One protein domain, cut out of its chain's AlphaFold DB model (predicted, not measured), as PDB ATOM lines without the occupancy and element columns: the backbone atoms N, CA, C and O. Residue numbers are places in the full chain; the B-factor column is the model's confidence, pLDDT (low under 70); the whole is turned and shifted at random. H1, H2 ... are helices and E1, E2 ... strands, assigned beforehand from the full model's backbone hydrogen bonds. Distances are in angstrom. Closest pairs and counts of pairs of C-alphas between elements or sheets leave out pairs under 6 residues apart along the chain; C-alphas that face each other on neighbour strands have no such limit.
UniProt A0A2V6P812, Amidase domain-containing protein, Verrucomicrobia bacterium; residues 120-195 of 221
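Overview. This is residues 120 to 195 of the 221 residues of the protein "Amidase domain-containing protein" of Verrucomicrobia bacterium (UniProt A0A2V6P812). A small body, two short parallel strands E1 and E2 with helix H1 packed by residues 154 to 158 near them, sends out an arm, residues 175 to 195, that sticks out free and ends in helix H2. The 76 printed residues run E1, H1, E2, H2; the class is mostly helix. The whole is extended, radius of gyration of the C-alphas 17.8 A, spanning 51 by 34 by 25 A.

Arrangement. E1, residues 125 to 128, is parallel to E2, residues 163 to 166, at 27 degrees; N 126 and O 163 are 2.9 A apart, within hydrogen-bond range. Between them in the chain comes H1, residues 144 to 159, and E1, H1 and E2 together make a strand-helix-strand unit, two parallel neighbour strands with a helix between them in the chain, with a right-handed crossover. The closest C-alphas of H1 and E2, Lys 158 and Val 164, are 6.2 A apart. H2, residues 180 to 195, is apart from E1 and H1. In H1 and H2 every O i to N i+4 pair is within hydrogen-bond range.

Along the chain. E1 begins at C-alpha 125 (64.828, 76.371, 122.010); E1 and E2 each measure 9.8 A. H1 measures 22.6 A, and H2 21.8 A, to C-alpha 195 (104.252, 60.739, 116.233).

Size, cuts and confidence. The farthest C-alphas, Asp 159 and Arg 193, are 51.2 A apart. The printed part has no cut. Links E1 to H1 and E2 to H2 are long. Residues 135 to 138 are under pLDDT 70.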
ATOM      1  N   GLY A 120      64.177  75.551 109.996       94.50
ATOM      2  CA  GLY A 120      64.714  74.716 111.077       94.50
ATOM      3  C   GLY A 120      64.801  75.399 112.451       94.50
ATOM      4  O   GLY A 120      64.973  74.724 113.461       94.50
ATOM      5  N   LEU A 121      64.661  76.727 112.508       95.56
ATOM      6  CA  LEU A 121      64.610  77.495 113.756       95.56
ATOM      7  C   LEU A 121      63.206  77.594 114.366       95.56
ATOM      8  O   LEU A 121      63.088  77.909 115.550       95.56
ATOM      9  N   LYS A 122      62.142  77.304 113.607       96.56
ATOM     10  CA  LYS A 122      60.767  77.437 114.093       96.56
ATOM     11  C   LYS A 122      60.516  76.459 115.244       96.56
ATOM     12  O   LYS A 122      60.494  75.247 115.046       96.56
ATOM     13  N   GLY A 123      60.297  76.992 116.444       94.31
ATOM     14  CA  GLY A 123      60.093  76.202 117.662       94.31
ATOM     15  C   GLY A 123      61.378  75.663 118.301       94.31
ATOM     16  O   GLY A 123      61.303  75.008 119.341       94.31
ATOM     17  N   ALA A 124      62.558  75.952 117.739       96.94
ATOM     18  CA  ALA A 124      63.830  75.599 118.360       96.94
ATOM     19  C   ALA A 124      64.017  76.382 119.668       96.94
ATOM     20  O   ALA A 124      63.734  77.576 119.725       96.94
ATOM     21  N   ARG A 125      64.515  75.729 120.722       97.69
ATOM     22  CA  ARG A 125      64.828  76.371 122.010       97.69
ATOM     23  C   ARG A 125      66.334  76.577 122.106       97.69
ATOM     24  O   ARG A 125      67.074  75.599 122.166       97.69
ATOM     25  N   ILE A 126      66.783  77.829 122.100       96.94
ATOM     26  CA  ILE A 126      68.208  78.179 122.045       96.94
ATOM     27  C   ILE A 126      68.572  78.985 123.289       96.94
ATOM     28  O   ILE A 126      68.057  80.081 123.491       96.94
ATOM     29  N   GLY A 127      69.472  78.442 124.110       96.19
ATOM     30  CA  GLY A 127      70.096  79.178 125.206       96.19
ATOM     31  C   GLY A 127      71.206  80.086 124.679       96.19
ATOM     32  O   GLY A 127      72.112  79.606 123.996       96.19
ATOM     33  N   ILE A 128      71.137  81.379 124.982       95.25
ATOM     34  CA  ILE A 128      72.174  82.361 124.644       95.25
ATOM     35  C   ILE A 128      72.935  82.778 125.901       95.25
ATOM     36  O   ILE A 128      72.383  82.781 126.998       95.25
ATOM     37  N   THR A 129      74.210  83.118 125.726       92.12
ATOM     38  CA  THR A 129      75.070  83.643 126.788       92.12
ATOM     39  C   THR A 129      76.059  84.644 126.209       92.12
ATOM     40  O   THR A 129      76.521  84.503 125.070       92.12
ATOM     41  N   ARG A 130      76.397  85.643 127.015       90.00
ATOM     42  CA  ARG A 130      77.412  86.665 126.757       90.00
ATOM     43  C   ARG A 130      78.723  86.353 127.475       90.00
ATOM     44  O   ARG A 130      79.677  87.130 127.391       90.00
ATOM     45  N   ALA A 131      78.812  85.197 128.138       85.75
ATOM     46  CA  ALA A 131      80.049  84.707 128.723       85.75
ATOM     47  C   ALA A 131      81.175  84.672 127.670       85.75
ATOM     48  O   ALA A 131      81.030  84.132 126.570       85.75
ATOM     49  N   GLY A 132      82.315  85.280 128.007       80.06
ATOM     50  CA  GLY A 132      83.474  85.390 127.116       80.06
ATOM     51  C   GLY A 132      83.365  86.463 126.025       80.06
ATOM     52  O   GLY A 132      84.225  86.508 125.145       80.06
ATOM     53  N   LEU A 133      82.339  87.326 126.052       83.19
ATOM     54  CA  LEU A 133      82.247  88.487 125.160       83.19
ATOM     55  C   LEU A 133      82.935  89.737 125.707       83.19
ATOM     56  O   LEU A 133      83.136  90.665 124.940       83.19
ATOM     57  N   ASN A 134      83.370  89.768 126.965       70.81
ATOM     58  CA  ASN A 134      84.009  90.949 127.565       70.81
ATOM     59  C   ASN A 134      85.531  91.025 127.327       70.81
ATOM     60  O   ASN A 134      86.232  91.731 128.042       70.81
ATOM     61  N   GLY A 135      86.035  90.321 126.309       62.41
ATOM     62  CA  GLY A 135      87.469  90.178 126.047       62.41
ATOM     63  C   GLY A 135      88.076  88.990 126.799       62.41
ATOM     64  O   GLY A 135      87.560  88.545 127.822       62.41
ATOM     65  N   PHE A 136      89.160  88.432 126.254       60.28
ATOM     66  CA  PHE A 136      89.989  87.434 126.955       60.28
ATOM     67  C   PHE A 136      90.985  88.089 127.921       60.28
ATOM     68  O   PHE A 136      91.612  87.405 128.721       60.28
ATOM     69  N   ASP A 137      91.122  89.408 127.814       62.31
ATOM     70  CA  ASP A 137      91.964  90.264 128.627       62.31
ATOM     71  C   ASP A 137      91.128  91.486 129.026       62.31
ATOM     72  O   ASP A 137      90.489  92.111 128.176       62.31
ATOM     73  N   GLN A 138      91.140  91.820 130.314       65.94
ATOM     74  CA  GLN A 138      90.472  92.991 130.884       65.94
ATOM     75  C   GLN A 138      90.936  94.316 130.257       65.94
ATOM     76  O   GLN A 138      90.197  95.298 130.283       65.94
ATOM     77  N   PHE A 139      92.138  94.348 129.673       70.31
ATOM     78  CA  PHE A 139      92.691  95.535 129.019       70.31
ATOM     79  C   PHE A 139      92.279  95.674 127.547       70.31
ATOM     80  O   PHE A 139      92.516  96.720 126.942       70.31
ATOM     81  N   VAL A 140      91.651  94.649 126.959       75.62
ATOM     82  CA  VAL A 140      91.203  94.655 125.560       75.62
ATOM     83  C   VAL A 140      89.724  94.263 125.502       75.62
ATOM     84  O   VAL A 140      89.394  93.108 125.202       75.62
ATOM     85  N   PRO A 141      88.812  95.213 125.783       81.44
ATOM     86  CA  PRO A 141      87.386  94.944 125.704       81.44
ATOM     87  C   PRO A 141      86.975  94.640 124.262       81.44
ATOM     88  O   PRO A 141      87.573  95.115 123.291       81.44
ATOM     89  N   THR A 142      85.911  93.854 124.110       86.00
ATOM     90  CA  THR A 142      85.334  93.602 122.788       86.00
ATOM     91  C   THR A 142      84.786  94.904 122.200       86.00
ATOM     92  O   THR A 142      84.020  95.593 122.873       86.00
ATOM     93  N   PRO A 143      85.124  95.244 120.941       88.56
ATOM     94  CA  PRO A 143      84.624  96.456 120.305       88.56
ATOM     95  C   PRO A 143      83.095  96.500 120.255       88.56
ATOM     96  O   PRO A 143      82.456  95.508 119.899       88.56
ATOM     97  N   GLN A 144      82.520  97.677 120.512       89.50
ATOM     98  CA  GLN A 144      81.070  97.888 120.548       89.50
ATOM     99  C   GLN A 144      80.317  97.363 119.306       89.50
ATOM    100  O   GLN A 144      79.328  96.650 119.485       89.50
ATOM    101  N   PRO A 145      80.802  97.560 118.059       92.06
ATOM    102  CA  PRO A 145      80.114  97.031 116.876       92.06
ATOM    103  C   PRO A 145      79.997  95.498 116.854       92.06
ATOM    104  O   PRO A 145      79.113  94.940 116.209       92.06
ATOM    105  N   VAL A 146      80.896  94.785 117.544       89.69
ATOM    106  CA  VAL A 146      80.837  93.320 117.656       89.69
ATOM    107  C   VAL A 146      79.737  92.901 118.626       89.69
ATOM    108  O   VAL A 146      79.044  91.924 118.350       89.69
ATOM    109  N   LEU A 147      79.565  93.629 119.733       90.44
ATOM    110  CA  LEU A 147      78.491  93.375 120.697       90.44
ATOM    111  C   LEU A 147      77.123  93.614 120.051       90.44
ATOM    112  O   LEU A 147      76.256  92.748 120.115       90.44
ATOM    113  N   GLU A 148      76.972  94.719 119.321       93.38
ATOM    114  CA  GLU A 148      75.751  95.028 118.564       93.38
ATOM    115  C   GLU A 148      75.432  93.956 117.517       93.38
ATOM    116  O   GLU A 148      74.291  93.508 117.412       93.38
ATOM    117  N   ALA A 149      76.437  93.474 116.778       93.06
ATOM    118  CA  ALA A 149      76.246  92.395 115.810       93.06
ATOM    119  C   ALA A 149      75.808  91.070 116.467       93.06
ATOM    120  O   ALA A 149      75.069  90.288 115.860       93.06
ATOM    121  N   ILE A 150      76.254  90.799 117.697       93.25
ATOM    122  CA  ILE A 150      75.836  89.619 118.461       93.25
ATOM    123  C   ILE A 150      74.381  89.761 118.911       93.25
ATOM    124  O   ILE A 150      73.595  88.844 118.671       93.25
ATOM    125  N   GLU A 151      73.992  90.908 119.470       94.00
ATOM    126  CA  GLU A 151      72.596  91.155 119.856       94.00
ATOM    127  C   GLU A 151      71.656  91.121 118.642       94.00
ATOM    128  O   GLU A 151      70.603  90.481 118.688       94.00
ATOM    129  N   ALA A 152      72.069  91.698 117.508       96.88
ATOM    130  CA  ALA A 152      71.331  91.597 116.249       96.88
ATOM    131  C   ALA A 152      71.166  90.137 115.790       96.88
ATOM    132  O   ALA A 152      70.116  89.758 115.273       96.88
ATOM    133  N   SER A 153      72.171  89.285 116.025       95.31
ATOM    134  CA  SER A 153      72.079  87.851 115.728       95.31
ATOM    135  C   SER A 153      71.082  87.137 116.648       95.31
ATOM    136  O   SER A 153      70.346  86.266 116.186       95.31
ATOM    137  N   PHE A 154      71.008  87.506 117.932       95.94
ATOM    138  CA  PHE A 154      69.994  86.971 118.847       95.94
ATOM    139  C   PHE A 154      68.582  87.393 118.446       95.94
ATOM    140  O   PHE A 154      67.663  86.576 118.521       95.94
ATOM    141  N   GLN A 155      68.409  88.629 117.975       97.06
ATOM    142  CA  GLN A 155      67.125  89.084 117.453       97.06
ATOM    143  C   GLN A 155      66.738  88.324 116.180       97.06
ATOM    144  O   GLN A 155      65.631  87.802 116.106       97.06
ATOM    145  N   ALA A 156      67.672  88.125 115.245       96.94
ATOM    146  CA  ALA A 156      67.423  87.339 114.037       96.94
ATOM    147  C   ALA A 156      66.988  85.888 114.338       96.94
ATOM    148  O   ALA A 156      66.151  85.335 113.625       96.94
ATOM    149  N   LEU A 157      67.509  85.268 115.409       97.00
ATOM    150  CA  LEU A 157      67.040  83.951 115.867       97.00
ATOM    151  C   LEU A 157      65.580  83.995 116.346       97.00
ATOM    152  O   LEU A 157      64.805  83.098 116.008       97.00
ATOM    153  N   LYS A 158      65.199  85.029 117.111       96.50
ATOM    154  CA  LYS A 158      63.812  85.227 117.571       96.50
ATOM    155  C   LYS A 158      62.867  85.457 116.394       96.50
ATOM    156  O   LYS A 158      61.834  84.799 116.315       96.50
ATOM    157  N   ASP A 159      63.252  86.323 115.459       97.19
ATOM    158  CA  ASP A 159      62.456  86.659 114.273       97.19
ATOM    159  C   ASP A 159      62.245  85.437 113.362       97.19
ATOM    160  O   ASP A 159      61.186  85.272 112.759       97.19
ATOM    161  N   ALA A 160      63.218  84.521 113.322       96.19
ATOM    162  CA  ALA A 160      63.104  83.235 112.633       96.19
ATOM    163  C   ALA A 160      62.199  82.209 113.356       96.19
ATOM    164  O   ALA A 160      62.005  81.095 112.860       96.19
ATOM    165  N   GLY A 161      61.629  82.561 114.514       96.56
ATOM    166  CA  GLY A 161      60.680  81.740 115.266       96.56
ATOM    167  C   GLY A 161      61.310  80.816 116.311       96.56
ATOM    168  O   GLY A 161      60.635  79.881 116.759       96.56
ATOM    169  N   ALA A 162      62.570  81.044 116.698       97.56
ATOM    170  CA  ALA A 162      63.192  80.325 117.806       97.56
ATOM    171  C   ALA A 162      62.792  80.928 119.161       97.56
ATOM    172  O   ALA A 162      62.705  82.143 119.338       97.56
ATOM    173  N   VAL A 163      62.619  80.066 120.159       97.50
ATOM    174  CA  VAL A 163      62.492  80.458 121.563       97.50
ATOM    175  C   VAL A 163      63.897  80.692 122.111       97.50
ATOM    176  O   VAL A 163      64.620  79.745 122.430       97.50
ATOM    177  N   VAL A 164      64.290  81.960 122.204       96.88
ATOM    178  CA  VAL A 164      65.593  82.361 122.742       96.88
ATOM    179  C   VAL A 164      65.499  82.530 124.256       96.88
ATOM    180  O   VAL A 164      64.706  83.330 124.750       96.88
ATOM    181  N   ILE A 165      66.315  81.768 124.979       96.69
ATOM    182  CA  ILE A 165      66.392  81.761 126.438       96.69
ATOM    183  C   ILE A 165      67.692  82.447 126.844       96.69
ATOM    184  O   ILE A 165      68.775  81.978 126.497       96.69
ATOM    185  N   ASP A 166      67.587  83.549 127.580       94.94
ATOM    186  CA  ASP A 166      68.754  84.248 128.114       94.94
ATOM    187  C   ASP A 166      69.259  83.531 129.372       94.94
ATOM    188  O   ASP A 166      68.611  83.563 130.418       94.94
ATOM    189  N   LEU A 167      70.388  82.829 129.245       95.31
ATOM    190  CA  LEU A 167      70.973  82.059 130.342       95.31
ATOM    191  C   LEU A 167      71.635  82.971 131.379       95.31
ATOM    192  O   LEU A 167      71.613  82.652 132.567       95.31
ATOM    193  N   ASP A 168      72.173  84.113 130.947       91.12
ATOM    194  CA  ASP A 168      72.833  85.068 131.838       91.12
ATOM    195  C   ASP A 168      71.792  85.716 132.761       91.12
ATOM    196  O   ASP A 168      71.980  85.780 133.974       91.12
ATOM    197  N   ALA A 169      70.644  86.114 132.199       92.50
ATOM    198  CA  ALA A 169      69.524  86.667 132.962       92.50
ATOM    199  C   ALA A 169      68.895  85.648 133.932       92.50
ATOM    200  O   ALA A 169      68.321  86.035 134.947       92.50
ATOM    201  N   GLN A 170      69.013  84.349 133.640       94.56
ATOM    202  CA  GLN A 170      68.591  83.268 134.539       94.56
ATOM    203  C   GLN A 170      69.637  82.926 135.612       94.56
ATOM    204  O   GLN A 170      69.421  82.008 136.400       94.56
ATOM    205  N   GLY A 171      70.767  83.640 135.652       92.06
ATOM    206  CA  GLY A 171      71.836  83.399 136.617       92.06
ATOM    207  C   GLY A 171      72.600  82.098 136.367       92.06
ATOM    208  O   GLY A 171      73.228  81.572 137.286       92.06
ATOM    209  N   PHE A 172      72.553  81.548 135.149       91.94
ATOM    210  CA  PHE A 172      73.321  80.356 134.816       91.94
ATOM    211  C   PHE A 172      74.812  80.695 134.753       91.94
ATOM    212  O   PHE A 172      75.247  81.529 133.960       91.94
ATOM    213  N   VAL A 173      75.614  80.003 135.560       88.00
ATOM    214  CA  VAL A 173      77.067  80.183 135.591       88.00
ATOM    215  C   VAL A 173      77.733  79.018 134.874       88.00
ATOM    216  O   VAL A 173      77.611  77.863 135.284       88.00
ATOM    217  N   PHE A 174      78.465  79.316 133.800       84.44
ATOM    218  CA  PHE A 174      79.280  78.313 133.124       84.44
ATOM    219  C   PHE A 174      80.503  77.964 133.981       84.44
ATOM    220  O   PHE A 174      81.202  78.876 134.431       84.44
ATOM    221  N   PRO A 175      80.806  76.669 134.184       82.75
ATOM    222  CA  PRO A 175      82.016  76.277 134.886       82.75
ATOM    223  C   PRO A 175      83.252  76.763 134.113       82.75
ATOM    224  O   PRO A 175      83.280  76.682 132.878       82.75
ATOM    225  N   PRO A 176      84.282  77.267 134.813       76.62
ATOM    226  CA  PRO A 176      85.498  77.721 134.164       76.62
ATOM    227  C   PRO A 176      86.250  76.532 133.555       76.62
ATOM    228  O   PRO A 176      86.269  75.432 134.102       76.62
ATOM    229  N   ALA A 177      86.906  76.754 132.419       73.25
ATOM    230  CA  ALA A 177      87.674  75.728 131.714       73.25
ATOM    231  C   ALA A 177      89.151  75.693 132.145       73.25
ATOM    232  O   ALA A 177      90.038  75.534 131.310       73.25
ATOM    233  N   ASN A 178      89.423  75.881 133.437       76.00
ATOM    234  CA  ASN A 178      90.782  76.100 133.949       76.00
ATOM    235  C   ASN A 178      91.729  74.922 133.664       76.00
ATOM    236  O   ASN A 178      92.909  75.132 133.390       76.00
ATOM    237  N   ASP A 179      91.198  73.700 133.639       83.06
ATOM    238  CA  ASP A 179      91.996  72.484 133.447       83.06
ATOM    239  C   ASP A 179      92.224  72.129 131.971       83.06
ATOM    240  O   ASP A 179      92.999  71.226 131.659       83.06
ATOM    241  N   GLU A 180      91.586  72.841 131.034       84.62
ATOM    242  CA  GLU A 180      91.727  72.575 129.599       84.62
ATOM    243  C   GLU A 180      93.187  72.673 129.157       84.62
ATOM    244  O   GLU A 180      93.680  71.797 128.449       84.62
ATOM    245  N   PHE A 181      93.900  73.702 129.619       85.81
ATOM    246  CA  PHE A 181      95.303  73.887 129.265       85.81
ATOM    247  C   PHE A 181      96.187  72.760 129.811       85.81
ATOM    248  O   PHE A 181      97.096  72.297 129.124       85.81
ATOM    249  N   PHE A 182      95.888  72.265 131.013       88.69
ATOM    250  CA  PHE A 182      96.607  71.139 131.599       88.69
ATOM    251  C   PHE A 182      96.394  69.850 130.792       88.69
ATOM    252  O   PHE A 182      97.364  69.158 130.475       88.69
ATOM    253  N   VAL A 183      95.149  69.565 130.390       88.00
ATOM    254  CA  VAL A 183      94.819  68.421 129.522       88.00
ATOM    255  C   VAL A 183      95.524  68.540 128.170       88.00
ATOM    256  O   VAL A 183      96.143  67.577 127.727       88.00
ATOM    257  N   LEU A 184      95.507  69.722 127.546       89.94
ATOM    258  CA  LEU A 184      96.199  69.970 126.278       89.94
ATOM    259  C   LEU A 184      97.706  69.715 126.389       89.94
ATOM    260  O   LEU A 184      98.275  69.039 125.536       89.94
ATOM    261  N   LEU A 185      98.364  70.207 127.445       90.50
ATOM    262  CA  LEU A 185      99.798  69.981 127.657       90.50
ATOM    263  C   LEU A 185     100.128  68.498 127.856       90.50
ATOM    264  O   LEU A 185     101.116  67.998 127.307       90.50
ATOM    265  N   TYR A 186      99.311  67.798 128.644       91.19
ATOM    266  CA  TYR A 186      99.486  66.371 128.881       91.19
ATOM    267  C   TYR A 186      99.303  65.569 127.588       91.19
ATOM    268  O   TYR A 186     100.199  64.815 127.194       91.19
ATOM    269  N   ASP A 187      98.184  65.774 126.890       90.69
ATOM    270  CA  ASP A 187      97.864  65.059 125.659       90.69
ATOM    271  C   ASP A 187      98.883  65.355 124.557       90.69
ATOM    272  O   ASP A 187      99.319  64.430 123.867       90.69
ATOM    273  N   PHE A 188      99.326  66.609 124.432       91.12
ATOM    274  CA  PHE A 188     100.333  67.003 123.455       91.12
ATOM    275  C   PHE A 188     101.660  66.292 123.712       91.12
ATOM    276  O   PHE A 188     102.254  65.733 122.790       91.12
ATOM    277  N   LYS A 189     102.111  66.230 124.972       89.69
ATOM    278  CA  LYS A 189     103.341  65.518 125.348       89.69
ATOM    279  C   LYS A 189     103.268  64.030 125.000       89.69
ATOM    280  O   LYS A 189     104.246  63.471 124.501       89.69
ATOM    281  N   VAL A 190     102.136  63.383 125.273       87.94
ATOM    282  CA  VAL A 190     101.914  61.966 124.934       87.94
ATOM    283  C   VAL A 190     101.907  61.777 123.420       87.94
ATOM    284  O   VAL A 190     102.584  60.899 122.886       87.94
ATOM    285  N   THR A 191     101.183  62.639 122.718       82.00
ATOM    286  CA  THR A 191     100.990  62.566 121.274       82.00
ATOM    287  C   THR A 191     102.292  62.811 120.512       82.00
ATOM    288  O   THR A 191     102.648  62.017 119.643       82.00
ATOM    289  N   ALA A 192     103.066  63.831 120.884       84.25
ATOM    290  CA  ALA A 192     104.351  64.146 120.262       84.25
ATOM    291  C   ALA A 192     105.350  62.979 120.351       84.25
ATOM    292  O   ALA A 192     106.065  62.699 119.390       84.25
ATOM    293  N   ARG A 193     105.356  62.242 121.472       82.56
ATOM    294  CA  ARG A 193     106.180  61.030 121.649       82.56
ATOM    295  C   ARG A 193     105.754  59.865 120.757       82.56
ATOM    296  O   ARG A 193     106.572  58.998 120.476       82.56
ATOM    297  N   ASN A 194     104.486  59.806 120.362       78.56
ATOM    298  CA  ASN A 194     103.960  58.729 119.523       78.56
ATOM    299  C   ASN A 194     104.132  59.030 118.028       78.56
ATOM    300  O   ASN A 194     104.430  58.122 117.261       78.56
ATOM    301  N   ILE A 195     104.020  60.298 117.621       74.38
ATOM    302  CA  ILE A 195     104.252  60.739 116.233       74.38
ATOM    303  C   ILE A 195     105.691  60.471 115.782       74.38
ATOM    304  O   ILE A 195     105.921  60.162 114.615       74.38
TER     305      ILE A 195